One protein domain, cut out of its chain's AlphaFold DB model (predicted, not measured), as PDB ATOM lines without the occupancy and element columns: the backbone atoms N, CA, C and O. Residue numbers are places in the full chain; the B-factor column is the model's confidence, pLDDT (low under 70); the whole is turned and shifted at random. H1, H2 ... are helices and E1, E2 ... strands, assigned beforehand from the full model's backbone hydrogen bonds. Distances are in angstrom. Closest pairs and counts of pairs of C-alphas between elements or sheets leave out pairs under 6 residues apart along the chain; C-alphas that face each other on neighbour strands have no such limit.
ATOM      1  N   VAL A   5     198.257 220.177 160.584       97.25
ATOM      2  CA  VAL A   5     198.829 220.400 159.260       97.25
ATOM      3  C   VAL A   5     199.746 219.241 158.868       97.25
ATOM      4  O   VAL A   5     200.496 218.725 159.700       97.25
ATOM      5  N   SER A   6     199.671 218.815 157.607       97.19
ATOM      6  CA  SER A   6     200.588 217.824 157.038       97.19
ATOM      7  C   SER A   6     201.974 218.436 156.807       97.19
ATOM      8  O   SER A   6     202.119 219.657 156.716       97.19
ATOM      9  N   ILE A   7     203.010 217.611 156.633       96.94
ATOM     10  CA  ILE A   7     204.339 218.118 156.243       96.94
ATOM     11  C   ILE A   7     204.280 218.827 154.887       96.94
ATOM     12  O   ILE A   7     204.916 219.862 154.705       96.94
ATOM     13  N   LYS A   8     203.478 218.317 153.947       95.81
ATOM     14  CA  LYS A   8     203.301 218.926 152.627       95.81
ATOM     15  C   LYS A   8     202.746 220.348 152.729       95.81
ATOM     16  O   LYS A   8     203.277 221.247 152.087       95.81
ATOM     17  N   ASP A   9     201.705 220.541 153.530       96.25
ATOM     18  CA  ASP A   9     201.059 221.846 153.687       96.25
ATOM     19  C   ASP A   9     201.903 222.791 154.548       96.25
ATOM     20  O   ASP A   9     201.946 223.992 154.295       96.25
ATOM     21  N   PHE A  10     202.641 222.250 155.520       96.88
ATOM     22  CA  PHE A  10     203.579 223.016 156.334       96.88
ATOM     23  C   PHE A  10     204.614 223.759 155.480       96.88
ATOM     24  O   PHE A  10     204.892 224.933 155.727       96.88
ATOM     25  N   LEU A  11     205.133 223.108 154.438       95.81
ATOM     26  CA  LEU A  11     206.109 223.695 153.515       95.81
ATOM     27  C   LEU A  11     205.544 224.851 152.674       95.81
ATOM     28  O   LEU A  11     206.312 225.572 152.040       95.81
ATOM     29  N   LEU A  12     204.221 225.039 152.657       95.94
ATOM     30  CA  LEU A  12     203.557 226.125 151.937       95.94
ATOM     31  C   LEU A  12     203.410 227.399 152.782       95.94
ATOM     32  O   LEU A  12     203.089 228.456 152.233       95.94
ATOM     33  N   PHE A  13     203.637 227.342 154.100       94.88
ATOM     34  CA  PHE A  13     203.560 228.535 154.941       94.88
ATOM     35  C   PHE A  13     204.721 229.495 154.671       94.88
ATOM     36  O   PHE A  13     205.893 229.120 154.677       94.88
ATOM     37  N   SER A  14     204.398 230.781 154.526       91.06
ATOM     38  CA  SER A  14     205.404 231.838 154.451       91.06
ATOM     39  C   SER A  14     205.833 232.252 155.860       91.06
ATOM     40  O   SER A  14     205.070 232.895 156.579       91.06
ATOM     41  N   ASN A  15     207.056 231.877 156.237       92.38
ATOM     42  CA  ASN A  15     207.718 232.273 157.485       92.38
ATOM     43  C   ASN A  15     206.888 232.037 158.774       92.38
ATOM     44  O   ASN A  15     206.628 232.987 159.521       92.38
ATOM     45  N   PRO A  16     206.437 230.797 159.051       96.56
ATOM     46  CA  PRO A  16     205.754 230.496 160.303       96.56
ATOM     47  C   PRO A  16     206.721 230.539 161.491       96.56
ATOM     48  O   PRO A  16     207.891 230.165 161.370       96.56
ATOM     49  N   ILE A  17     206.207 230.877 162.674       96.94
ATOM     50  CA  ILE A  17     206.927 230.604 163.921       96.94
ATOM     51  C   ILE A  17     206.847 229.105 164.187       96.94
ATOM     52  O   ILE A  17     205.758 228.547 164.287       96.94
ATOM     53  N   LYS A  18     208.002 228.454 164.305       97.88
ATOM     54  CA  LYS A  18     208.122 227.012 164.531       97.88
ATOM     55  C   LYS A  18     208.515 226.776 165.989       97.88
ATOM     56  O   LYS A  18     209.571 227.241 166.419       97.88
ATOM     57  N   LEU A  19     207.671 226.086 166.752       97.81
ATOM     58  CA  LEU A  19     207.933 225.750 168.152       97.81
ATOM     59  C   LEU A  19     208.106 224.240 168.307       97.81
ATOM     60  O   LEU A  19     207.160 223.480 168.104       97.81
ATOM     61  N   TYR A  20     209.307 223.828 168.712       97.81
ATOM     62  CA  TYR A  20     209.571 222.462 169.147       97.81
ATOM     63  C   TYR A  20     209.144 222.293 170.607       97.81
ATOM     64  O   TYR A  20     209.751 222.872 171.510       97.81
ATOM     65  N   CYS A  21     208.103 221.508 170.843       97.56
ATOM     66  CA  CYS A  21     207.523 221.265 172.154       97.56
ATOM     67  C   CYS A  21     208.147 220.016 172.793       97.56
ATOM     68  O   CYS A  21     208.123 218.938 172.199       97.56
ATOM     69  N   LYS A  22     208.671 220.135 174.017       95.31
ATOM     70  CA  LYS A  22     209.205 218.989 174.774       95.31
ATOM     71  C   LYS A  22     209.012 219.149 176.279       95.31
ATOM     72  O   LYS A  22     208.967 220.273 176.766       95.31
ATOM     73  N   ASP A  23     209.024 218.044 177.017       92.56
ATOM     74  CA  ASP A  23     209.109 218.070 178.483       92.56
ATOM     75  C   ASP A  23     210.543 218.392 178.969       92.56
ATOM     76  O   ASP A  23     211.532 218.147 178.254       92.56
ATOM     77  N   GLU A  24     210.676 218.898 180.203       85.19
ATOM     78  CA  GLU A  24     211.954 219.287 180.834       85.19
ATOM     79  C   GLU A  24     213.007 218.157 180.801       85.19
ATOM     80  O   GLU A  24     214.165 218.411 180.469       85.19
ATOM     81  N   GLY A  25     212.600 216.891 180.972       81.62
ATOM     82  CA  GLY A  25     213.499 215.722 180.979       81.62
ATOM     83  C   GLY A  25     213.765 215.039 179.626       81.62
ATOM     84  O   GLY A  25     214.547 214.088 179.555       81.62
ATOM     85  N   THR A  26     213.126 215.475 178.536       83.56
ATOM     86  CA  THR A  26     213.282 214.791 177.237       83.56
ATOM     87  C   THR A  26     214.610 215.160 176.575       83.56
ATOM     88  O   THR A  26     214.937 216.345 176.455       83.56
ATOM     89  N   HIS A  27     215.356 214.149 176.121       78.81
ATOM     90  CA  HIS A  27     216.635 214.335 175.434       78.81
ATOM     91  C   HIS A  27     216.441 214.996 174.063       78.81
ATOM     92  O   HIS A  27     215.449 214.762 173.371       78.81
ATOM     93  N   TYR A  28     217.400 215.842 173.690       69.25
ATOM     94  CA  TYR A  28     217.439 216.513 172.395       69.25
ATOM     95  C   TYR A  28     217.684 215.493 171.275       69.25
ATOM     96  O   TYR A  28     218.544 214.626 171.420       69.25
ATOM     97  N   ILE A  29     216.928 215.596 170.178       76.69
ATOM     98  CA  ILE A  29     217.103 214.743 168.995       76.69
ATOM     99  C   ILE A  29     217.676 215.606 167.865       76.69
ATOM    100  O   ILE A  29     218.879 215.622 167.633       76.69
ATOM    101  N   TYR A  30     216.812 216.366 167.207       92.50
ATOM    102  CA  TYR A  30     217.101 217.400 166.221       92.50
ATOM    103  C   TYR A  30     215.809 218.200 166.021       92.50
ATOM    104  O   TYR A  30     214.745 217.823 166.522       92.50
ATOM    105  N   THR A  31     215.887 219.325 165.323       97.00
ATOM    106  CA  THR A  31     214.775 220.269 165.162       97.00
ATOM    107  C   THR A  31     214.584 220.648 163.700       97.00
ATOM    108  O   THR A  31     215.494 220.510 162.888       97.00
ATOM    109  N   ILE A  32     213.395 221.124 163.338       97.56
ATOM    110  CA  ILE A  32     213.213 221.809 162.056       97.56
ATOM    111  C   ILE A  32     214.045 223.110 162.110       97.56
ATOM    112  O   ILE A  32     214.071 223.740 163.172       97.56
ATOM    113  N   PRO A  33     214.741 223.515 161.029       97.31
ATOM    114  CA  PRO A  33     215.530 224.748 161.011       97.31
ATOM    115  C   PRO A  33     214.727 225.977 161.458       97.31
ATOM    116  O   PRO A  33     213.517 226.034 161.242       97.31
ATOM    117  N   ASP A  34     215.397 226.956 162.071       95.38
ATOM    118  CA  ASP A  34     214.842 228.214 162.621       95.38
ATOM    119  C   ASP A  34     213.736 228.063 163.680       95.38
ATOM    120  O   ASP A  34     212.971 228.997 163.935       95.38
ATOM    121  N   SER A  35     213.611 226.890 164.291       97.12
ATOM    122  CA  SER A  35     212.679 226.699 165.395       97.12
ATOM    123  C   SER A  35     213.170 227.333 166.693       97.12
ATOM    124  O   SER A  35     214.370 227.478 166.930       97.12
ATOM    125  N   LYS A  36     212.220 227.643 167.575       96.69
ATOM    126  CA  LYS A  36     212.458 227.911 168.999       96.69
ATOM    127  C   LYS A  36     211.938 226.733 169.827       96.69
ATOM    128  O   LYS A  36     211.042 226.011 169.387       96.69
ATOM    129  N   ILE A  37     212.486 226.513 171.017       96.06
ATOM    130  CA  ILE A  37     211.990 225.470 171.929       96.06
ATOM    131  C   ILE A  37     210.881 226.044 172.808       96.06
ATOM    132  O   ILE A  37     211.013 227.136 173.352       96.06
ATOM    133  N   PHE A  38     209.810 225.278 172.993       96.81
ATOM    134  CA  PHE A  38     208.874 225.452 174.096       96.81
ATOM    135  C   PHE A  38     209.039 224.275 175.060       96.81
ATOM    136  O   PHE A  38     208.647 223.146 174.755       96.81
ATOM    137  N   ILE A  39     209.625 224.533 176.229       95.75
ATOM    138  CA  ILE A  39     209.755 223.517 177.275       95.75
ATOM    139  C   ILE A  39     208.470 223.513 178.107       95.75
ATOM    140  O   ILE A  39     208.129 224.533 178.709       95.75
ATOM    141  N   LEU A  40     207.746 222.394 178.120       94.44
ATOM    142  CA  LEU A  40     206.542 222.221 178.925       94.44
ATOM    143  C   LEU A  40     206.935 222.128 180.405       94.44
ATOM    144  O   LEU A  40     207.674 221.207 180.762       94.44
ATOM    145  N   PRO A  41     206.433 223.037 181.260       92.44
ATOM    146  CA  PRO A  41     206.594 222.901 182.699       92.44
ATOM    147  C   PRO A  41     205.861 221.657 183.211       92.44
ATOM    148  O   PRO A  41     204.812 221.293 182.679       92.44
ATOM    149  N   GLU A  42     206.372 221.054 184.282       85.81
ATOM    150  CA  GLU A  42     205.729 219.901 184.936       85.81
ATOM    151  C   GLU A  42     204.344 220.239 185.511       85.81
ATOM    152  O   GLU A  42     203.449 219.396 185.554       85.81
ATOM    153  N   ASP A  43     204.170 221.488 185.943       87.88
ATOM    154  CA  ASP A  43     202.953 221.976 186.573       87.88
ATOM    155  C   ASP A  43     202.068 222.768 185.596       87.88
ATOM    156  O   ASP A  43     202.532 223.607 184.817       87.88
ATOM    157  N   ASN A  44     200.760 222.526 185.679       88.50
ATOM    158  CA  ASN A  44     199.786 223.141 184.788       88.50
ATOM    159  C   ASN A  44     199.605 224.648 185.048       88.50
ATOM    160  O   ASN A  44     199.356 225.392 184.101       88.50
ATOM    161  N   GLU A  45     199.747 225.133 186.286       88.31
ATOM    162  CA  GLU A  45     199.691 226.574 186.574       88.31
ATOM    163  C   GLU A  45     200.916 227.284 185.989       88.31
ATOM    164  O   GLU A  45     200.789 228.350 185.378       88.31
ATOM    165  N   LYS A  46     202.098 226.660 186.079       91.81
ATOM    166  CA  LYS A  46     203.307 227.137 185.395       91.81
ATOM    167  C   LYS A  46     203.135 227.147 183.878       91.81
ATOM    168  O   LYS A  46     203.577 228.103 183.245       91.81
ATOM    169  N   LEU A  47     202.486 226.138 183.290       92.88
ATOM    170  CA  LEU A  47     202.170 226.123 181.858       92.88
ATOM    171  C   LEU A  47     201.291 227.319 181.466       92.88
ATOM    172  O   LEU A  47     201.615 228.014 180.504       92.88
ATOM    173  N   ILE A  48     200.220 227.583 182.223       91.88
ATOM    174  CA  ILE A  48     199.336 228.736 181.990       91.88
ATOM    175  C   ILE A  48     200.133 230.037 182.080       91.88
ATOM    176  O   ILE A  48     200.134 230.821 181.132       91.88
ATOM    177  N   SER A  49     200.854 230.240 183.185       92.19
ATOM    178  CA  SER A  49     201.663 231.442 183.417       92.19
ATOM    179  C   SER A  49     202.688 231.666 182.303       92.19
ATOM    180  O   SER A  49     202.829 232.777 181.793       92.19
ATOM    181  N   LYS A  50     203.358 230.598 181.859       94.88
ATOM    182  CA  LYS A  50     204.326 230.649 180.762       94.88
ATOM    183  C   LYS A  50     203.673 231.073 179.454       94.88
ATOM    184  O   LYS A  50     204.183 231.967 178.791       94.88
ATOM    185  N   VAL A  51     202.533 230.479 179.104       93.62
ATOM    186  CA  VAL A  51     201.811 230.834 177.880       93.62
ATOM    187  C   VAL A  51     201.316 232.279 177.912       93.62
ATOM    188  O   VAL A  51     201.431 232.971 176.905       93.62
ATOM    189  N   GLN A  52     200.847 232.770 179.060       92.50
ATOM    190  CA  GLN A  52     200.380 234.153 179.198       92.50
ATOM    191  C   GLN A  52     201.474 235.216 179.009       92.50
ATOM    192  O   GLN A  52     201.164 236.399 178.845       92.50
ATOM    193  N   ARG A  53     202.739 234.792 179.057       94.19
ATOM    194  CA  ARG A  53     203.933 235.625 178.924       94.19
ATOM    195  C   ARG A  53     204.649 235.437 177.590       94.19
ATOM    196  O   ARG A  53     205.664 236.078 177.380       94.19
ATOM    197  N   LEU A  54     204.183 234.570 176.693       92.81
ATOM    198  CA  LEU A  54     204.880 234.321 175.429       92.81
ATOM    199  C   LEU A  54     204.941 235.572 174.561       92.81
ATOM    200  O   LEU A  54     203.895 236.127 174.246       92.81
ATOM    201  N   SER A  55     206.122 235.956 174.085       89.56
ATOM    202  CA  SER A  55     206.316 237.082 173.156       89.56
ATOM    203  C   SER A  55     205.936 236.699 171.716       89.56
ATOM    204  O   SER A  55     206.783 236.588 170.832       89.56
ATOM    205  N   LEU A  56     204.647 236.415 171.488       87.25
ATOM    206  CA  LEU A  56     204.105 235.904 170.219       87.25
ATOM    207  C   LEU A  56     202.912 236.715 169.683       87.25
ATOM    208  O   LEU A  56     202.295 236.288 168.714       87.25
ATOM    209  N   ALA A  57     202.568 237.861 170.281       73.31
ATOM    210  CA  ALA A  57     201.353 238.614 169.942       73.31
ATOM    211  C   ALA A  57     201.221 238.968 168.446       73.31
ATOM    212  O   ALA A  57     200.122 238.914 167.899       73.31
ATOM    213  N   ASP A  58     202.341 239.250 167.774       79.25
ATOM    214  CA  ASP A  58     202.374 239.613 166.350       79.25
ATOM    215  C   ASP A  58     202.514 238.399 165.405       79.25
ATOM    216  O   ASP A  58     202.666 238.542 164.185       79.25
ATOM    217  N   ALA A  59     202.487 237.177 165.948       82.50
ATOM    218  CA  ALA A  59     202.643 235.956 165.175       82.50
ATOM    219  C   ALA A  59     201.445 235.728 164.246       82.50
ATOM    220  O   ALA A  59     200.325 235.462 164.681       82.50
ATOM    221  N   LYS A  60     201.696 235.742 162.934       86.69
ATOM    222  CA  LYS A  60     200.662 235.435 161.934       86.69
ATOM    223  C   LYS A  60     200.277 233.959 161.912       86.69
ATOM    224  O   LYS A  60     199.129 233.629 161.624       86.69
ATOM    225  N   THR A  61     201.243 233.074 162.151       96.06
ATOM    226  CA  THR A  61     201.064 231.618 162.117       96.06
ATOM    227  C   THR A  61     202.081 230.953 163.032       96.06
ATOM    228  O   THR A  61     203.273 231.262 162.957       96.06
ATOM    229  N   ILE A  62     201.611 230.028 163.869       97.56
ATOM    230  CA  ILE A  62     202.446 229.240 164.778       97.56
ATOM    231  C   ILE A  62     202.276 227.760 164.433       97.56
ATOM    232  O   ILE A  62     201.160 227.240 164.397       97.56
ATOM    233  N   ILE A  63     203.394 227.078 164.206       98.25
ATOM    234  CA  ILE A  63     203.468 225.642 163.958       98.25
ATOM    235  C   ILE A  63     204.112 224.988 165.169       98.25
ATOM    236  O   ILE A  63     205.275 225.232 165.488       98.25
ATOM    237  N   LEU A  64     203.330 224.159 165.841       98.56
ATOM    238  CA  LEU A  64     203.737 223.369 166.986       98.56
ATOM    239  C   LEU A  64     204.108 221.979 166.507       98.56
ATOM    240  O   LEU A  64     203.374 221.364 165.735       98.56
ATOM    241  N   TYR A  65     205.224 221.460 166.984       98.31
ATOM    242  CA  TYR A  65     205.622 220.099 166.679       98.31
ATOM    243  C   TYR A  65     206.464 219.538 167.814       98.31
ATOM    244  O   TYR A  65     207.094 220.275 168.564       98.31
ATOM    245  N   ASP A  66     206.477 218.224 167.946       97.12
ATOM    246  CA  ASP A  66     207.353 217.514 168.869       97.12
ATOM    247  C   ASP A  66     208.092 216.415 168.100       97.12
ATOM    248  O   ASP A  66     208.309 216.519 166.886       97.12
ATOM    249  N   LYS A  67     208.523 215.361 168.792       95.38
ATOM    250  CA  LYS A  67     209.170 214.223 168.139       95.38
ATOM    251  C   LYS A  67     208.229 213.444 167.208       95.38
ATOM    252  O   LYS A  67     208.719 212.670 166.407       95.38
ATOM    253  N   GLY A  68     206.915 213.646 167.272       94.31
ATOM    254  CA  GLY A  68     205.934 212.988 166.405       94.31
ATOM    255  C   GLY A  68     204.884 212.166 167.149       94.31
ATOM    256  O   GLY A  68     204.007 211.606 166.499       94.31
ATOM    257  N   ASP A  69     204.934 212.113 168.486       93.75
ATOM    258  CA  ASP A  69     203.852 211.534 169.299       93.75
ATOM    259  C   ASP A  69     202.703 212.524 169.552       93.75
ATOM    260  O   ASP A  69     201.643 212.134 170.042       93.75
ATOM    261  N   LEU A  70     202.899 213.794 169.176       95.81
ATOM    262  CA  LEU A  70     201.935 214.889 169.225       95.81
ATOM    263  C   LEU A  70     201.510 215.290 170.648       95.81
ATOM    264  O   LEU A  70     200.727 216.224 170.817       95.81
ATOM    265  N   LEU A  71     202.003 214.636 171.700       94.50
ATOM    266  CA  LEU A  71     201.507 214.851 173.058       94.50
ATOM    267  C   LEU A  71     201.907 216.226 173.594       94.50
ATOM    268  O   LEU A  71     201.070 216.952 174.141       94.50
ATOM    269  N   CYS A  72     203.174 216.600 173.421       95.88
ATOM    270  CA  CYS A  72     203.681 217.894 173.871       95.88
ATOM    271  C   CYS A  72     203.099 219.019 173.015       95.88
ATOM    272  O   CYS A  72     202.572 219.996 173.555       95.88
ATOM    273  N   ALA A  73     203.128 218.858 171.690       97.56
ATOM    274  CA  ALA A  73     202.571 219.835 170.762       97.56
ATOM    275  C   ALA A  73     201.063 220.034 170.987       97.56
ATOM    276  O   ALA A  73     200.579 221.165 170.989       97.56
ATOM    277  N   GLY A  74     200.324 218.956 171.266       97.12
ATOM    278  CA  GLY A  74     198.902 218.995 171.588       97.12
ATOM    279  C   GLY A  74     198.599 219.777 172.864       97.12
ATOM    280  O   GLY A  74     197.703 220.620 172.868       97.12
ATOM    281  N   LYS A  75     199.340 219.550 173.956       96.25
ATOM    282  CA  LYS A  75     199.156 220.325 175.199       96.25
ATOM    283  C   LYS A  75     199.391 221.819 174.965       96.25
ATOM    284  O   LYS A  75     198.575 222.640 175.384       96.25
ATOM    285  N   VAL A  76     200.468 222.165 174.256       97.19
ATOM    286  CA  VAL A  76     200.802 223.561 173.931       97.19
ATOM    287  C   VAL A  76     199.749 224.179 173.011       97.19
ATOM    288  O   VAL A  76     199.354 225.317 173.247       97.19
ATOM    289  N   TYR A  77     199.213 223.429 172.040       97.81
ATOM    290  CA  TYR A  77     198.118 223.880 171.173       97.81
ATOM    291  C   TYR A  77     196.929 224.372 171.992       97.81
ATOM    292  O   TYR A  77     196.466 225.495 171.802       97.81
ATOM    293  N   TRP A  78     196.452 223.565 172.940       97.44
ATOM    294  CA  TRP A  78     195.299 223.943 173.756       97.44
ATOM    295  C   TRP A  78     195.600 225.102 174.703       97.44
ATOM    296  O   TRP A  78     194.719 225.930 174.933       97.44
ATOM    297  N   ALA A  79     196.830 225.201 175.211       96.19
ATOM    298  CA  ALA A  79     197.233 226.314 176.059       96.19
ATOM    299  C   ALA A  79     197.290 227.635 175.272       96.19
ATOM    300  O   ALA A  79     196.710 228.626 175.713       96.19
ATOM    301  N   LEU A  80     197.882 227.638 174.072       95.88
ATOM    302  CA  LEU A  80     197.866 228.796 173.169       95.88
ATOM    303  C   LEU A  80     196.442 229.150 172.728       95.88
ATOM    304  O   LEU A  80     196.060 230.319 172.735       95.88
ATOM    305  N   LYS A  81     195.611 228.153 172.412       95.06
ATOM    306  CA  LYS A  81     194.206 228.381 172.057       95.06
ATOM    307  C   LYS A  81     193.436 229.049 173.193       95.06
ATOM    308  O   LYS A  81     192.664 229.975 172.960       95.06
ATOM    309  N   ALA A  82     193.657 228.601 174.429       94.31
ATOM    310  CA  ALA A  82     193.080 229.230 175.611       94.31
ATOM    311  C   ALA A  82     193.608 230.658 175.819       94.31
ATOM    312  O   ALA A  82     192.861 231.498 176.315       94.31
ATOM    313  N   ALA A  83     194.834 230.956 175.386       93.06
ATOM    314  CA  ALA A  83     195.401 232.302 175.409       93.06
ATOM    315  C   ALA A  83     194.951 233.220 174.254       93.06
ATOM    316  O   ALA A  83     195.380 234.369 174.176       93.06
ATOM    317  N   GLY A  84     194.060 232.739 173.378       92.31
ATOM    318  CA  GLY A  84     193.453 233.534 172.307       92.31
ATOM    319  C   GLY A  84     194.172 233.464 170.960       92.31
ATOM    320  O   GLY A  84     193.784 234.179 170.042       92.31
ATOM    321  N   PHE A  85     195.183 232.605 170.801       93.44
ATOM    322  CA  PHE A  85     195.812 232.404 169.497       93.44
ATOM    323  C   PHE A  85     194.900 231.589 168.566       93.44
ATOM    324  O   PHE A  85     194.439 230.503 168.923       93.44
ATOM    325  N   GLU A  86     194.671 232.098 167.353       91.62
ATOM    326  CA  GLU A  86     193.762 231.477 166.377       91.62
ATOM    327  C   GLU A  86     194.499 230.684 165.288       91.62
ATOM    328  O   GLU A  86     194.125 229.550 164.991       91.62
ATOM    329  N   ASN A  87     195.576 231.247 164.730       95.00
ATOM    330  CA  ASN A  87     196.337 230.661 163.618       95.00
ATOM    331  C   ASN A  87     197.459 229.744 164.121       95.00
ATOM    332  O   ASN A  87     198.648 229.998 163.904       95.00
ATOM    333  N   ILE A  88     197.065 228.694 164.833       96.69
ATOM    334  CA  ILE A  88     197.973 227.716 165.432       96.69
ATOM    335  C   ILE A  88     197.683 226.319 164.887       96.69
ATOM    336  O   ILE A  88     196.523 225.920 164.774       96.69
ATOM    337  N   PHE A  89     198.732 225.567 164.561       98.06
ATOM    338  CA  PHE A  89     198.618 224.230 163.974       98.06
ATOM    339  C   PHE A  89     199.618 223.263 164.602       98.06
ATOM    340  O   PHE A  89     200.713 223.663 164.991       98.06
ATOM    341  N   ILE A  90     199.254 221.986 164.666       98.50
ATOM    342  CA  ILE A  90     200.127 220.880 165.060       98.50
ATOM    343  C   ILE A  90     200.640 220.197 163.787       98.50
ATOM    344  O   ILE A  90     199.837 219.743 162.969       98.50
ATOM    345  N   LEU A  91     201.959 220.104 163.625       98.38
ATOM    346  CA  LEU A  91     202.588 219.384 162.519       98.38
ATOM    347  C   LEU A  91     202.480 217.873 162.731       98.38
ATOM    348  O   LEU A  91     203.067 217.316 163.664       98.38
ATOM    349  N   LEU A  92     201.761 217.202 161.839       97.88
ATOM    350  CA  LEU A  92     201.610 215.752 161.865       97.88
ATOM    351  C   LEU A  92     202.941 215.049 161.572       97.88
ATOM    352  O   LEU A  92     203.680 215.430 160.667       97.88
ATOM    353  N   GLY A  93     203.243 214.020 162.367       95.38
ATOM    354  CA  GLY A  93     204.496 213.259 162.302       95.38
ATOM    355  C   GLY A  93     205.711 213.948 162.937       95.38
ATOM    356  O   GLY A  93     206.743 213.303 163.122       95.38
ATOM    357  N   GLY A  94     205.586 215.222 163.323       96.62
ATOM    358  CA  GLY A  94     206.628 215.965 164.027       96.62
ATOM    359  C   GLY A  94     207.969 215.994 163.288       96.62
ATOM    360  O   GLY A  94     208.041 215.905 162.061       96.62
ATOM    361  N   VAL A  95     209.055 216.136 164.050       97.00
ATOM    362  CA  VAL A  95     210.400 216.236 163.467       97.00
ATOM    363  C   VAL A  95     210.920 214.904 162.925       97.00
ATOM    364  O   VAL A  95     211.676 214.917 161.957       97.00
ATOM    365  N   LEU A  96     210.515 213.770 163.509       95.75
ATOM    366  CA  LEU A  96     210.977 212.455 163.056       95.75
ATOM    367  C   LEU A  96     210.514 212.190 161.624       95.75
ATOM    368  O   LEU A  96     211.341 211.943 160.755       95.75
ATOM    369  N   LEU A  97     209.218 212.354 161.339       96.56
ATOM    370  CA  LEU A  97     208.724 212.148 159.980       96.56
ATOM    371  C   LEU A  97     209.272 213.196 159.000       96.56
ATOM    372  O   LEU A  97     209.569 212.874 157.854       96.56
ATOM    373  N   TYR A  98     209.438 214.446 159.442       97.19
ATOM    374  CA  TYR A  98     210.078 215.484 158.635       97.19
ATOM    375  C   TYR A  98     211.491 215.068 158.195       97.19
ATOM    376  O   TYR A  98     211.834 215.167 157.019       97.19
ATOM    377  N   HIS A  99     212.287 214.530 159.114       96.62
ATOM    378  CA  HIS A  99     213.608 213.996 158.804       96.62
ATOM    379  C   HIS A  99     213.548 212.752 157.906       96.62
ATOM    380  O   HIS A  99     214.287 212.667 156.928       96.62
ATOM    381  N   ASP A 100     212.641 211.815 158.189       95.88
ATOM    382  CA  ASP A 100     212.503 210.560 157.436       95.88
ATOM    383  C   ASP A 100     212.077 210.786 155.977       95.88
ATOM    384  O   ASP A 100     212.415 209.999 155.091       95.88
ATOM    385  N   LEU A 101     211.381 211.892 155.698       96.06
ATOM    386  CA  LEU A 101     211.064 212.340 154.338       96.06
ATOM    387  C   LEU A 101     212.250 213.013 153.617       96.06
ATOM    388  O   LEU A 101     212.104 213.441 152.472       96.06
ATOM    389  N   GLY A 102     213.422 213.088 154.253       96.94
ATOM    390  CA  GLY A 102     214.660 213.606 153.674       96.94
ATOM    391  C   GLY A 102     214.825 215.123 153.771       96.94
ATOM    392  O   GLY A 102     215.692 215.678 153.093       96.94
ATOM    393  N   TYR A 103     214.013 215.809 154.581       97.12
ATOM    394  CA  TYR A 103     214.175 217.244 154.795       97.12
ATOM    395  C   TYR A 103     215.310 217.546 155.780       97.12
ATOM    396  O   TYR A 103     215.573 216.797 156.723       97.12
ATOM    397  N   GLN A 104     215.985 218.675 155.564       97.19
ATOM    398  CA  GLN A 104     217.118 219.085 156.386       97.19
ATOM    399  C   GLN A 104     216.671 219.459 157.800       97.19
ATOM    400  O   GLN A 104     215.838 220.343 157.980       97.19
ATOM    401  N   VAL A 105     217.299 218.847 158.798       97.62
ATOM    402  CA  VAL A 105     217.114 219.182 160.212       97.62
ATOM    403  C   VAL A 105     218.291 219.986 160.749       97.62
ATOM    404  O   VAL A 105     219.402 219.934 160.224       97.62
ATOM    405  N   ASN A 106     218.036 220.723 161.819       96.81
ATOM    406  CA  ASN A 106     219.047 221.356 162.637       96.81
ATOM    407  C   ASN A 106     219.422 220.439 163.813       96.81
ATOM    408  O   ASN A 106     218.550 219.985 164.557       96.81
ATOM    409  N   THR A 107     220.720 220.198 163.984       94.50
ATOM    410  CA  THR A 107     221.288 219.390 165.076       94.50
ATOM    411  C   THR A 107     221.876 220.237 166.199       94.50
ATOM    412  O   THR A 107     222.212 219.699 167.252       94.50
ATOM    413  N   ASP A 108     222.010 221.547 165.992       93.19
ATOM    414  CA  ASP A 108     222.582 222.443 166.988       93.19
ATOM    415  C   ASP A 108     221.538 222.823 168.051       93.19
ATOM    416  O   ASP A 108     220.331 222.845 167.766       93.19
ATOM    417  N   PRO A 109     221.958 223.147 169.285       89.75
ATOM    418  CA  PRO A 109     221.059 223.709 170.283       89.75
ATOM    419  C   PRO A 109     220.368 224.974 169.756       89.75
ATOM    420  O   PRO A 109     221.018 225.865 169.213       89.75
ATOM    421  N   ILE A 110     219.052 225.063 169.944       93.25
ATOM    422  CA  ILE A 110     218.243 226.234 169.575       93.25
ATOM    423  C   ILE A 110     217.728 226.946 170.829       93.25
ATOM    424  O   ILE A 110     217.551 226.297 171.865       93.25
ATOM    425  N   PRO A 111     217.488 228.267 170.764       94.62
ATOM    426  CA  PRO A 111     217.029 229.025 171.916       94.62
ATOM    427  C   PRO A 111     215.609 228.629 172.328       94.62
ATOM    428  O   PRO A 111     214.773 228.229 171.511       94.62
ATOM    429  N   GLU A 112     215.327 228.790 173.615       95.19
ATOM    430  CA  GLU A 112     213.961 228.761 174.118       95.19
ATOM    431  C   GLU A 112     213.190 230.003 173.648       95.19
ATOM    432  O   GLU A 112     213.768 231.058 173.375       95.19
ATOM    433  N   ILE A 113     211.875 229.862 173.513       95.12
ATOM    434  CA  ILE A 113     210.987 230.973 173.194       95.12
ATOM    435  C   ILE A 113     211.073 232.074 174.261       95.12
ATOM    436  O   ILE A 113     211.101 231.808 175.461       95.12
ATOM    437  N   GLU A 114     211.101 233.320 173.797       94.12
ATOM    438  CA  GLU A 114     211.163 234.496 174.659       94.12
ATOM    439  C   GLU A 114     209.848 234.702 175.417       94.12
ATOM    440  O   GLU A 114     208.752 234.441 174.903       94.12
ATOM    441  N   LEU A 115     209.992 235.166 176.657       93.69
ATOM    442  CA  LEU A 115     208.896 235.485 177.556       93.69
ATOM    443  C   LEU A 115     208.990 236.951 177.963       93.69
ATOM    444  O   LEU A 115     210.057 237.421 178.358       93.69
ATOM    445  N   GLU A 116     207.852 237.623 177.983       92.44
ATOM    446  CA  GLU A 116     207.680 238.917 178.621       92.44
ATOM    447  C   GLU A 116     207.830 238.806 180.146       92.44
ATOM    448  O   GLU A 116     207.603 237.755 180.769       92.44
ATOM    449  N   GLU A 117     208.186 239.917 180.788       87.62
ATOM    450  CA  GLU A 117     208.291 239.986 182.250       87.62
ATOM    451  C   GLU A 117     206.930 239.808 182.934       87.62
ATOM    452  O   GLU A 117     206.842 239.180 183.991       87.62
ATOM    453  N   GLN A 118     205.862 240.320 182.319       83.69
ATOM    454  CA  GLN A 118     204.509 240.306 182.869       83.69
ATOM    455  C   GLN A 118     203.548 239.537 181.966       83.69
ATOM    456  O   GLN A 118     203.651 239.568 180.741       83.69
ATOM    457  N   SER A 119     202.586 238.855 182.588       83.94
ATOM    458  CA  SER A 119     201.479 238.229 181.868       83.94
ATOM    459  C   SER A 119     200.609 239.302 181.227       83.94
ATOM    460  O   SER A 119     200.123 240.198 181.917       83.94
ATOM    461  N   TYR A 120     200.383 239.189 179.923       83.94
ATOM    462  CA  TYR A 120     199.625 240.184 179.161       83.94
ATOM    463  C   TYR A 120     198.543 239.558 178.273       83.94
ATOM    464  O   TYR A 120     197.633 240.255 177.823       83.94
ATOM    465  N   LEU A 121     198.599 238.241 178.055       84.38
ATOM    466  CA  LEU A 121     197.589 237.520 177.290       84.38
ATOM    467  C   LEU A 121     196.428 237.062 178.195       84.38
ATOM    468  O   LEU A 121     196.656 236.603 179.325       84.38
ATOM    469  N   PRO A 122     195.171 237.150 177.713       86.88
ATOM    470  CA  PRO A 122     194.026 236.586 178.421       86.88
ATOM    471  C   PRO A 122     194.156 235.059 178.516       86.88
ATOM    472  O   PRO A 122     194.954 234.454 177.811       86.88
ATOM    473  N   PHE A 123     193.359 234.412 179.370       87.50
ATOM    474  CA  PHE A 123     193.311 232.949 179.419       87.50
ATOM    475  C   PHE A 123     191.882 232.433 179.617       87.50
ATOM    476  O   PHE A 123     191.202 232.765 180.590       87.50
ATOM    477  N   ASN A 124     191.412 231.616 178.677       89.31
ATOM    478  CA  ASN A 124     190.052 231.105 178.628       89.31
ATOM    479  C   ASN A 124     189.946 229.698 179.239       89.31
ATOM    480  O   ASN A 124     190.098 228.682 178.556       89.31
ATOM    481  N   ASN A 125     189.545 229.651 180.511       86.25
ATOM    482  CA  ASN A 125     189.313 228.411 181.260       86.25
ATOM    483  C   ASN A 125     188.147 227.548 180.732       86.25
ATOM    484  O   ASN A 125     187.910 226.451 181.233       86.25
ATOM    485  N   SER A 126     187.364 228.013 179.752       83.94
ATOM    486  CA  SER A 126     186.370 227.158 179.086       83.94
ATOM    487  C   SER A 126     186.979 226.289 177.980       83.94
ATOM    488  O   SER A 126     186.429 225.229 177.694       83.94
ATOM    489  N   VAL A 127     188.119 226.704 177.413       83.38
ATOM    490  CA  VAL A 127     188.854 225.998 176.347       83.38
ATOM    491  C   VAL A 127     189.819 224.973 176.943       83.38
ATOM    492  O   VAL A 127     189.792 223.804 176.557       83.38
ATOM    493  N   LEU A 128     190.628 225.401 177.916       85.44
ATOM    494  CA  LEU A 128     191.560 224.551 178.649       85.44
ATOM    495  C   LEU A 128     191.277 224.656 180.143       85.44
ATOM    496  O   LEU A 128     191.313 225.744 180.712       85.44
ATOM    497  N   LYS A 129     190.990 223.522 180.776       84.38
ATOM    498  CA  LYS A 129     190.750 223.427 182.213       84.38
ATOM    499  C   LYS A 129     191.914 222.720 182.873       84.38
ATOM    500  O   LYS A 129     192.288 221.626 182.466       84.38
ATOM    501  N   VAL A 130     192.426 223.317 183.934       77.25
ATOM    502  CA  VAL A 130     193.269 222.617 184.898       77.25
ATOM    503  C   VAL A 130     192.335 222.110 185.983       77.25
ATOM    504  O   VAL A 130     191.486 222.865 186.464       77.25
ATOM    505  N   LEU A 131     192.407 220.819 186.308       65.88
ATOM    506  CA  LEU A 131     191.610 220.251 187.394       65.88
ATOM    507  C   LEU A 131     192.000 220.925 188.714       65.88
ATOM    508  O   LEU A 131     192.980 220.566 189.352       65.88
ATOM    509  N   CYS A 132     191.194 221.895 189.125       48.28
ATOM    510  CA  CYS A 132     191.102 222.356 190.497       48.28
ATOM    511  C   CYS A 132     189.697 221.947 190.946       48.28
ATOM    512  O   CYS A 132     188.716 222.340 190.312       48.28
ATOM    513  N   GLU A 133     189.610 221.039 191.916       47.28
ATOM    514  CA  GLU A 133     188.390 220.357 192.362       47.28
ATOM    515  C   GLU A 133     187.130 221.235 192.295       47.28
ATOM    516  O   GLU A 133     186.858 222.035 193.186       47.28
ATOM    517  N   GLN A 134     186.298 221.063 191.266       45.41
ATOM    518  CA  GLN A 134     184.942 221.596 191.303       45.41
ATOM    519  C   GLN A 134     183.947 220.565 190.792       45.41
ATOM    520  O   GLN A 134     183.934 220.167 189.626       45.41
ATOM    521  N   LYS A 135     183.075 220.154 191.719       50.41
ATOM    522  CA  LYS A 135     181.852 219.388 191.481       50.41
ATOM    523  C   LYS A 135     180.917 220.213 190.591       50.41
ATOM    524  O   LYS A 135     180.027 220.911 191.069       50.41
ATOM    525  N   THR A 136     181.131 220.182 189.281       50.28
ATOM    526  CA  THR A 136     180.205 220.791 188.321       50.28
ATOM    527  C   THR A 136     178.897 220.007 188.304       50.28
ATOM    528  O   THR A 136     178.914 218.787 188.140       50.28
ATOM    529  N   LYS A 137     177.763 220.708 188.438       52.62
ATOM    530  CA  LYS A 137     176.417 220.134 188.269       52.62
ATOM    531  C   LYS A 137     176.332 219.400 186.921       52.62
ATOM    532  O   LYS A 137     176.642 219.977 185.878       52.62
ATOM    533  N   SER A 138     175.902 218.143 186.960       51.56
ATOM    534  CA  SER A 138     176.007 217.098 185.923       51.56
ATOM    535  C   SER A 138     175.172 217.294 184.640       51.56
ATOM    536  O   SER A 138     174.830 216.324 183.971       51.56
ATOM    537  N   GLY A 139     174.818 218.527 184.264       58.53
ATOM    538  CA  GLY A 139     173.837 218.765 183.196       58.53
ATOM    539  C   GLY A 139     174.396 219.127 181.819       58.53
ATOM    540  O   GLY A 139     173.831 218.710 180.810       58.53
ATOM    541  N   TYR A 140     175.456 219.939 181.754       71.94
ATOM    542  CA  TYR A 140     175.763 220.686 180.521       71.94
ATOM    543  C   TYR A 140     176.875 220.079 179.660       71.94
ATOM    544  O   TYR A 140     176.860 220.215 178.440       71.94
ATOM    545  N   TYR A 141     177.821 219.384 180.286       80.31
ATOM    546  CA  TYR A 141     178.981 218.818 179.610       80.31
ATOM    547  C   TYR A 141     179.001 217.305 179.782       80.31
ATOM    548  O   TYR A 141     178.763 216.809 180.885       80.31
ATOM    549  N   GLN A 142     179.326 216.578 178.716       91.31
ATOM    550  CA  GLN A 142     179.769 215.193 178.847       91.31
ATOM    551  C   GLN A 142     181.283 215.173 179.047       91.31
ATOM    552  O   GLN A 142     182.011 215.928 178.398       91.31
ATOM    553  N   LYS A 143     181.750 214.316 179.949       91.25
ATOM    554  CA  LYS A 143     183.173 214.057 180.145       91.25
ATOM    555  C   LYS A 143     183.515 212.747 179.459       91.25
ATOM    556  O   LYS A 143     182.769 211.783 179.599       91.25
ATOM    557  N   ILE A 144     184.616 212.731 178.722       92.81
ATOM    558  CA  ILE A 144     185.110 211.539 178.038       92.81
ATOM    559  C   ILE A 144     186.574 211.328 178.390       92.81
ATOM    560  O   ILE A 144     187.327 212.288 178.569       92.81
ATOM    561  N   ARG A 145     186.969 210.061 178.474       92.25
ATOM    562  CA  ARG A 145     188.323 209.662 178.833       92.25
ATOM    563  C   ARG A 145     189.061 209.163 177.594       92.25
ATOM    564  O   ARG A 145     188.585 208.260 176.918       92.25
ATOM    565  N   ALA A 146     190.199 209.778 177.305       93.81
ATOM    566  CA  ALA A 146     191.055 209.541 176.152       93.81
ATOM    567  C   ALA A 146     192.415 209.011 176.627       93.81
ATOM    568  O   ALA A 146     193.417 209.727 176.627       93.81
ATOM    569  N   ASP A 147     192.427 207.763 177.090       92.38
ATOM    570  CA  ASP A 147     193.638 207.089 177.586       92.38
ATOM    571  C   ASP A 147     194.236 206.098 176.586       92.38
ATOM    572  O   ASP A 147     195.327 205.578 176.816       92.38
ATOM    573  N   GLU A 148     193.547 205.861 175.474       91.94
ATOM    574  CA  GLU A 148     194.046 205.053 174.370       91.94
ATOM    575  C   GLU A 148     194.615 205.936 173.260       91.94
ATOM    576  O   GLU A 148     194.094 207.016 172.970       91.94
ATOM    577  N   ASP A 149     195.696 205.452 172.656       93.19
ATOM    578  CA  ASP A 149     196.254 206.036 171.446       93.19
ATOM    579  C   ASP A 149     195.414 205.591 170.252       93.19
ATOM    580  O   ASP A 149     195.107 204.402 170.122       93.19
ATOM    581  N   LEU A 150     195.053 206.529 169.380       93.94
ATOM    582  CA  LEU A 150     194.290 206.233 168.176       93.94
ATOM    583  C   LEU A 150     195.150 206.518 166.942       93.94
ATOM    584  O   LEU A 150     195.805 207.559 166.877       93.94
ATOM    585  N   PRO A 151     195.129 205.639 165.926       94.81
ATOM    586  CA  PRO A 151     195.845 205.889 164.687       94.81
ATOM    587  C   PRO A 151     195.117 206.989 163.912       94.81
ATOM    588  O   PRO A 151     194.146 206.715 163.220       94.81
ATOM    589  N   ILE A 152     195.551 208.240 164.045       96.19
ATOM    590  CA  ILE A 152     194.883 209.386 163.399       96.19
ATOM    591  C   ILE A 152     195.560 209.833 162.102       96.19
ATOM    592  O   ILE A 152     195.038 210.706 161.410       96.19
ATOM    593  N   THR A 153     196.716 209.255 161.765       96.12
ATOM    594  CA  THR A 153     197.500 209.626 160.581       96.12
ATOM    595  C   THR A 153     197.728 208.452 159.635       96.12
ATOM    596  O   THR A 153     197.719 207.285 160.029       96.12
ATOM    597  N   THR A 154     197.957 208.769 158.362       94.94
ATOM    598  CA  THR A 154     198.546 207.848 157.392       94.94
ATOM    599  C   THR A 154     200.043 207.662 157.687       94.94
ATOM    600  O   THR A 154     200.663 208.530 158.305       94.94
ATOM    601  N   PRO A 155     200.695 206.611 157.153       89.38
ATOM    602  CA  PRO A 155     202.153 206.465 157.240       89.38
ATOM    603  C   PRO A 155     202.956 207.624 156.625       89.38
ATOM    604  O   PRO A 155     204.157 207.717 156.844       89.38
ATOM    605  N   ARG A 156     202.314 208.489 155.827       89.88
ATOM    606  CA  ARG A 156     202.929 209.679 155.219       89.88
ATOM    607  C   ARG A 156     202.733 210.951 156.049       89.88
ATOM    608  O   ARG A 156     203.190 212.007 155.630       89.88
ATOM    609  N   GLY A 157     202.083 210.853 157.211       89.81
ATOM    610  CA  GLY A 157     201.813 211.993 158.089       89.81
ATOM    611  C   GLY A 157     200.645 212.860 157.643       89.81
ATOM    612  O   GLY A 157     200.541 214.003 158.077       89.81
ATOM    613  N   ASP A 158     199.768 212.342 156.786       94.75
ATOM    614  CA  ASP A 158     198.502 213.004 156.477       94.75
ATOM    615  C   ASP A 158     197.461 212.617 157.527       94.75
ATOM    616  O   ASP A 158     197.487 211.498 158.043       94.75
ATOM    617  N   LEU A 159     196.529 213.515 157.841       96.38
ATOM    618  CA  LEU A 159     195.394 213.171 158.693       96.38
ATOM    619  C   LEU A 159     194.504 212.160 157.960       96.38
ATOM    620  O   LEU A 159     194.296 212.284 156.753       96.38
ATOM    621  N   LEU A 160     193.979 211.164 158.672       96.88
ATOM    622  CA  LEU A 160     192.985 210.267 158.087       96.88
ATOM    623  C   LEU A 160     191.709 211.030 157.715       96.88
ATOM    624  O   LEU A 160     191.321 211.985 158.387       96.88
ATOM    625  N   GLU A 161     191.043 210.566 156.660       95.81
ATOM    626  CA  GLU A 161     189.765 211.123 156.214       95.81
ATOM    627  C   GLU A 161     188.710 211.072 157.325       95.81
ATOM    628  O   GLU A 161     188.681 210.148 158.145       95.81
ATOM    629  N   THR A 162     187.796 212.045 157.326       95.62
ATOM    630  CA  THR A 162     186.785 212.215 158.382       95.62
ATOM    631  C   THR A 162     185.944 210.955 158.614       95.62
ATOM    632  O   THR A 162     185.686 210.604 159.764       95.62
ATOM    633  N   ASP A 163     185.557 210.235 157.558       96.88
ATOM    634  CA  ASP A 163     184.783 208.991 157.681       96.88
ATOM    635  C   ASP A 163     185.582 207.883 158.383       96.88
ATOM    636  O   ASP A 163     185.058 207.193 159.258       96.88
ATOM    637  N   VAL A 164     186.879 207.776 158.080       97.69
ATOM    638  CA  VAL A 164     187.781 206.804 158.712       97.69
ATOM    639  C   VAL A 164     187.990 207.149 160.185       97.69
ATOM    640  O   VAL A 164     187.907 206.268 161.039       97.69
ATOM    641  N   LEU A 165     188.206 208.428 160.510       96.75
ATOM    642  CA  LEU A 165     188.320 208.887 161.900       96.75
ATOM    643  C   LEU A 165     187.035 208.630 162.690       96.75
ATOM    644  O   LEU A 165     187.098 208.177 163.832       96.75
ATOM    645  N   ASN A 166     185.870 208.871 162.087       95.50
ATOM    646  CA  ASN A 166     184.582 208.564 162.702       95.50
ATOM    647  C   ASN A 166     184.443 207.073 163.017       95.50
ATOM    648  O   ASN A 166     183.974 206.717 164.098       95.50
ATOM    649  N   ASP A 167     184.854 206.201 162.102       96.69
ATOM    650  CA  ASP A 167     184.784 204.760 162.315       96.69
ATOM    651  C   ASP A 167     185.794 204.279 163.361       96.69
ATOM    652  O   ASP A 167     185.447 203.438 164.191       96.69
ATOM    653  N   ILE A 168     186.997 204.857 163.408       96.62
ATOM    654  CA  ILE A 168     187.955 204.603 164.491       96.62
ATOM    655  C   ILE A 168     187.338 204.995 165.836       96.62
ATOM    656  O   ILE A 168     187.298 204.163 166.736       96.62
ATOM    657  N   MET A 169     186.788 206.209 165.956       95.12
ATOM    658  CA  MET A 169     186.167 206.702 167.195       95.12
ATOM    659  C   MET A 169     184.975 205.841 167.643       95.12
ATOM    660  O   MET A 169     184.825 205.572 168.830       95.12
ATOM    661  N   LYS A 170     184.129 205.366 166.717       93.38
ATOM    662  CA  LYS A 170     182.989 204.481 167.042       93.38
ATOM    663  C   LYS A 170     183.421 203.109 167.558       93.38
ATOM    664  O   LYS A 170     182.717 202.529 168.381       93.38
ATOM    665  N   ASN A 171     184.530 202.585 167.039       95.31
ATOM    666  CA  ASN A 171     185.061 201.267 167.395       95.31
ATOM    667  C   ASN A 171     186.051 201.315 168.572       95.31
ATOM    668  O   ASN A 171     186.556 200.281 169.004       95.31
ATOM    669  N   SER A 172     186.321 202.515 169.076       94.88
ATOM    670  CA  SER A 172     187.199 202.809 170.198       94.88
ATOM    671  C   SER A 172     186.442 202.720 171.535       94.88
ATOM    672  O   SER A 172     185.213 202.592 171.586       94.88
ATOM    673  N   ASN A 173     187.161 202.795 172.657       93.06
ATOM    674  CA  ASN A 173     186.547 202.890 173.985       93.06
ATOM    675  C   ASN A 173     186.029 204.305 174.313       93.06
ATOM    676  O   ASN A 173     185.415 204.518 175.363       93.06
ATOM    677  N   ILE A 174     186.236 205.275 173.420       92.50
ATOM    678  CA  ILE A 174     185.868 206.679 173.596       92.50
ATOM    679  C   ILE A 174     184.416 206.890 173.162       92.50
ATOM    680  O   ILE A 174     184.098 207.189 172.013       92.50
ATOM    681  N   LYS A 175     183.499 206.766 174.121       90.69
ATOM    682  CA  LYS A 175     182.062 206.949 173.886       90.69
ATOM    683  C   LYS A 175     181.642 208.391 174.144       90.69
ATOM    684  O   LYS A 175     181.848 208.916 175.235       90.69
ATOM    685  N   TYR A 176     180.981 209.009 173.168       93.88
ATOM    686  CA  TYR A 176     180.418 210.352 173.307       93.88
ATOM    687  C   TYR A 176     179.159 210.536 172.447       93.88
ATOM    688  O   TYR A 176     178.863 209.740 171.557       93.88
ATOM    689  N   LYS A 177     178.381 211.581 172.742       92.06
ATOM    690  CA  LYS A 177     177.199 211.995 171.971       92.06
ATOM    691  C   LYS A 177     177.507 213.263 171.178       92.06
ATOM    692  O   LYS A 177     177.786 214.287 171.798       92.06
ATOM    693  N   SER A 178     177.409 213.205 169.854       93.50
ATOM    694  CA  SER A 178     177.630 214.368 168.986       93.50
ATOM    695  C   SER A 178     176.700 215.543 169.322       93.50
ATOM    696  O   SER A 178     175.572 215.345 169.795       93.50
ATOM    697  N   GLY A 179     177.185 216.772 169.128       90.44
ATOM    698  CA  GLY A 179     176.421 218.011 169.314       90.44
ATOM    699  C   GLY A 179     176.263 218.465 170.768       90.44
ATOM    700  O   GLY A 179     175.678 219.517 171.029       90.44
ATOM    701  N   LYS A 180     176.789 217.709 171.736       90.75
ATOM    702  CA  LYS A 180     176.898 218.151 173.133       90.75
ATOM    703  C   LYS A 180     178.262 218.775 173.392       90.75
ATOM    704  O   LYS A 180     179.240 218.422 172.748       90.75
ATOM    705  N   ALA A 181     178.351 219.630 174.408       92.12
ATOM    706  CA  ALA A 181     179.645 220.096 174.887       92.12
ATOM    707  C   ALA A 181     180.444 218.936 175.509       92.12
ATOM    708  O   ALA A 181     179.934 218.208 176.366       92.12
ATOM    709  N   ILE A 182     181.687 218.762 175.063       94.50
ATOM    710  CA  ILE A 182     182.582 217.655 175.405       94.50
ATOM    711  C   ILE A 182     183.772 218.195 176.196       94.50
ATOM    712  O   ILE A 182     184.412 219.178 175.816       94.50
ATOM    713  N   GLN A 183     184.096 217.526 177.296       94.12
ATOM    714  CA  GLN A 183     185.363 217.708 177.994       94.12
ATOM    715  C   GLN A 183     186.166 216.425 177.887       94.12
ATOM    716  O   GLN A 183     185.700 215.366 178.311       94.12
ATOM    717  N   VAL A 184     187.360 216.528 177.325       95.25
ATOM    718  CA  VAL A 184     188.261 215.397 177.135       95.25
ATOM    719  C   VAL A 184     189.301 215.422 178.248       95.25
ATOM    720  O   VAL A 184     189.946 216.447 178.462       95.25
ATOM    721  N   LEU A 185     189.452 214.310 178.959       94.06
ATOM    722  CA  LEU A 185     190.493 214.094 179.967       94.06
ATOM    723  C   LEU A 185     191.285 212.823 179.646       94.06
ATOM    724  O   LEU A 185     190.800 211.971 178.905       94.06
ATOM    725  N   GLY A 186     192.484 212.689 180.205       92.38
ATOM    726  CA  GLY A 186     193.350 211.528 179.981       92.38
ATOM    727  C   GLY A 186     194.606 211.843 179.176       92.38
ATOM    728  O   GLY A 186     194.822 212.975 178.732       92.38
ATOM    729  N   LYS A 187     195.457 210.829 179.003       92.44
ATOM    730  CA  LYS A 187     196.801 210.982 178.413       92.44
ATOM    731  C   LYS A 187     196.771 211.587 177.004       92.44
ATOM    732  O   LYS A 187     197.577 212.462 176.699       92.44
ATOM    733  N   TYR A 188     195.837 211.140 176.170       95.75
ATOM    734  CA  TYR A 188     195.694 211.552 174.771       95.75
ATOM    735  C   TYR A 188     194.625 212.633 174.582       95.75
ATOM    736  O   TYR A 188     194.281 212.977 173.451       95.75
ATOM    737  N   ALA A 189     194.113 213.217 175.673       95.94
ATOM    738  CA  ALA A 189     193.064 214.227 175.613       95.94
ATOM    739  C   ALA A 189     193.361 215.402 174.671       95.94
ATOM    740  O   ALA A 189     192.464 215.753 173.903       95.94
ATOM    741  N   PRO A 190     194.581 215.982 174.644       96.19
ATOM    742  CA  PRO A 190     194.887 217.071 173.720       96.19
ATOM    743  C   PRO A 190     194.679 216.693 172.249       96.19
ATOM    744  O   PRO A 190     194.170 217.496 171.469       96.19
ATOM    745  N   ILE A 191     195.022 215.459 171.880       96.75
ATOM    746  CA  ILE A 191     194.953 214.978 170.499       96.75
ATOM    747  C   ILE A 191     193.550 214.526 170.134       96.75
ATOM    748  O   ILE A 191     193.024 214.957 169.110       96.75
ATOM    749  N   ILE A 192     192.892 213.759 171.001       97.19
ATOM    750  CA  ILE A 192     191.503 213.351 170.779       97.19
ATOM    751  C   ILE A 192     190.580 214.565 170.694       97.19
ATOM    752  O   ILE A 192     189.701 214.609 169.839       97.19
ATOM    753  N   ALA A 193     190.802 215.599 171.503       97.06
ATOM    754  CA  ALA A 193     190.035 216.830 171.392       97.06
ATOM    755  C   ALA A 193     190.234 217.528 170.034       97.06
ATOM    756  O   ALA A 193     189.272 218.031 169.456       97.06
ATOM    757  N   CYS A 194     191.453 217.524 169.489       97.00
ATOM    758  CA  CYS A 194     191.722 218.029 168.142       97.00
ATOM    759  C   CYS A 194     191.028 217.193 167.053       97.00
ATOM    760  O   CYS A 194     190.486 217.760 166.106       97.00
ATOM    761  N   VAL A 195     190.983 215.865 167.201       96.94
ATOM    762  CA  VAL A 195     190.235 214.973 166.298       96.94
ATOM    763  C   VAL A 195     188.740 215.279 166.345       96.94
ATOM    764  O   VAL A 195     188.127 215.429 165.294       96.94
ATOM    765  N   LEU A 196     188.163 215.448 167.539       96.50
ATOM    766  CA  LEU A 196     186.754 215.818 167.704       96.50
ATOM    767  C   LEU A 196     186.426 217.140 166.992       96.50
ATOM    768  O   LEU A 196     185.426 217.223 166.284       96.50
ATOM    769  N   LEU A 197     187.294 218.151 167.123       95.19
ATOM    770  CA  LEU A 197     187.154 219.406 166.377       95.19
ATOM    771  C   LEU A 197     187.203 219.183 164.857       95.19
ATOM    772  O   LEU A 197     186.462 219.829 164.121       95.19
ATOM    773  N   HIS A 198     188.080 218.294 164.381       94.88
ATOM    774  CA  HIS A 198     188.217 217.988 162.957       94.88
ATOM    775  C   HIS A 198     186.975 217.287 162.388       94.88
ATOM    776  O   HIS A 198     186.519 217.654 161.310       94.88
ATOM    777  N   ILE A 199     186.391 216.334 163.119       95.06
ATOM    778  CA  ILE A 199     185.186 215.604 162.680       95.06
ATOM    779  C   ILE A 199     183.878 216.397 162.877       95.06
ATOM    780  O   ILE A 199     182.801 215.878 162.593       95.06
ATOM    781  N   GLY A 200     183.960 217.656 163.327       94.25
ATOM    782  CA  GLY A 200     182.843 218.608 163.327       94.25
ATOM    783  C   GLY A 200     182.245 218.949 164.694       94.25
ATOM    784  O   GLY A 200     181.263 219.694 164.753       94.25
ATOM    785  N   GLU A 201     182.811 218.462 165.799       94.69
ATOM    786  CA  GLU A 201     182.360 218.866 167.134       94.69
ATOM    787  C   GLU A 201     182.838 220.286 167.458       94.69
ATOM    788  O   GLU A 201     184.027 220.583 167.429       94.69
ATOM    789  N   ASN A 202     181.916 221.181 167.814       89.94
ATOM    790  CA  ASN A 202     182.231 222.610 167.977       89.94
ATOM    791  C   ASN A 202     182.498 223.035 169.429       89.94
ATOM    792  O   ASN A 202     183.055 224.102 169.681       89.94
ATOM    793  N   HIS A 203     182.098 222.214 170.399       91.81
ATOM    794  CA  HIS A 203     182.147 222.550 171.823       91.81
ATOM    795  C   HIS A 203     183.046 221.580 172.580       91.81
ATOM    796  O   HIS A 203     182.595 220.862 173.470       91.81
ATOM    797  N   VAL A 204     184.322 221.549 172.202       94.81
ATOM    798  CA  VAL A 204     185.325 220.654 172.784       94.81
ATOM    799  C   VAL A 204     186.271 221.450 173.679       94.81
ATOM    800  O   VAL A 204     186.785 222.495 173.282       94.81
ATOM    801  N   SER A 205     186.508 220.937 174.881       94.88
ATOM    802  CA  SER A 205     187.480 221.467 175.839       94.88
ATOM    803  C   SER A 205     188.396 220.353 176.333       94.88
ATOM    804  O   SER A 205     187.984 219.192 176.395       94.88
ATOM    805  N   VAL A 206     189.622 220.709 176.705       95.00
ATOM    806  CA  VAL A 206     190.592 219.766 177.274       95.00
ATOM    807  C   VAL A 206     190.741 220.014 178.762       95.00
ATOM    808  O   VAL A 206     190.778 221.157 179.218       95.00
ATOM    809  N   ILE A 207     190.821 218.926 179.516       92.56
ATOM    810  CA  ILE A 207     191.180 218.928 180.924       92.56
ATOM    811  C   ILE A 207     192.609 218.392 181.037       92.56
ATOM    812  O   ILE A 207     192.858 217.229 180.717       92.56
ATOM    813  N   LEU A 208     193.538 219.233 181.493       88.81
ATOM    814  CA  LEU A 208     194.883 218.798 181.862       88.81
ATOM    815  C   LEU A 208     194.849 218.294 183.300       88.81
ATOM    816  O   LEU A 208     194.545 219.048 184.228       88.81
ATOM    817  N   ASP A 209     195.139 217.008 183.462       78.12
ATOM    818  CA  ASP A 209     195.258 216.369 184.767       78.12
ATOM    819  C   ASP A 209     196.732 216.307 185.179       78.12
ATOM    820  O   ASP A 209     197.609 216.035 184.351       78.12
TER     821      ASP A 209
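What this domain is: This is residues 5 to 209 of the 266 residues of the protein "Rhodanese domain-containing protein" of Stentor coeruleus (UniProt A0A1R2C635). Two lobes lie side by side, each built on a small, strongly twisted parallel sheet of four strands, E2 E1 E3 E4 and E5 E8 E7 E6, and H3 packs between the two sheets, with H6 beside it on the second one. A long link, residues 101 to 127, runs round the outside of the first lobe to the second, where residues 133 to 139 stick out as a free loop, and H5 lies at the outside, near H6 and on neither sheet. The printed part has 205 residues with six named helices and eight named strands, in the order H1 E1 E2 H2 E3 H3 E4 H4 E5 E6 H5 E7 H6 E8; the class is mixed, helices and strands, with 90 residues, under half, in named elements. The whole is compact, with a radius of gyration of the C-alphas of 16.8 A and spans of 50 by 42 by 30 A.

Where its parts are: H1, residues 7 to 10, begins at C-alpha 7 (204.339, 218.118, 156.243). E1 is residues 17 to 23, 19.3 A long, and E2 residues 36 to 40, 12.9 A. H2 is residues 44 to 52, 12.4 A, and E3 residues 62 to 65. H3, residues 71 to 82, is 16.9 A long and begins at C-alpha 71 (201.507, 214.851, 173.058). E4 is residues 88 to 91, H4 residues 94 to 100, E5 residues 128 to 130 and E6 residues 141 to 145, 13.1 A. H5 is residues 162 to 171, 14.3 A; E7 residues 181 to 185, 13.4 A; H6 residues 189 to 198, 14.1 A. E8, residues 204 to 208, is 13.3 A long and ends at C-alpha 208 (194.883, 218.798, 181.862).

How they stand to each other: In the first sheet, E2 and E1 have N 38 and O 20 within hydrogen-bond range at 2.8 A, E1 and E3 have N 19 and O 63 at 2.8 A, and E3 and E4 have N 64 and O 89 at 2.8 A. H3 is on this sheet, two layers, helix over sheet; the C-alphas of Tyr 65 and Ala 73, 5.1 A apart, are the closest of E3 and H3. H1, H2 and H4 only graze it. E3, H3, E4 form a strand-helix-strand unit, two parallel neighbour strands with a helix between; E2, H2, E3 form a split one, with E1 between its strands; both crossovers are right-handed. H3 touches H2 with its residues 79 to 80 alone, and the closest C-alphas of the two helices are those of Val 51 and Leu 80, 6.5 A apart. H3 touches H6 at a steep tilt of 65 degrees, the same way, closest at the C-alphas of Gly 74 and Pro 190, 4.9 A. Both are on the same face of the second sheet, again two layers; H6 runs along the strands, over E8 and E7, at a height over the sheet of 8.5 A. In that sheet E5 and E8 have N 129 and O 206 at 2.8 A, E8 and E7 N 207 and O 184 at 2.8 A, and E7 and E6 N 183 and O 142 at 2.8 A. E6, H5, E7 and E7, H6, E8 are strand-helix-strand units with right-handed crossovers. H5 and H6 are close but not clearly touching, the C-alphas of Thr 162 and His 198 being closest at 7.5 A. In H2, H3, H4, H5 and H6 every O i to N i+4 pair is within hydrogen-bond range; H1 is too short for such a pair.

The domain as a whole: The C-alphas farthest apart, those of Gly 102 and Lys 137, are 52.0 A apart. The printed part has no cut. The links E1 to E2, H4 to E5 and E6 to H5 are long. The mean pLDDT of the printed part is 91.2, and residue 28 and residues 131 to 139 are under 70.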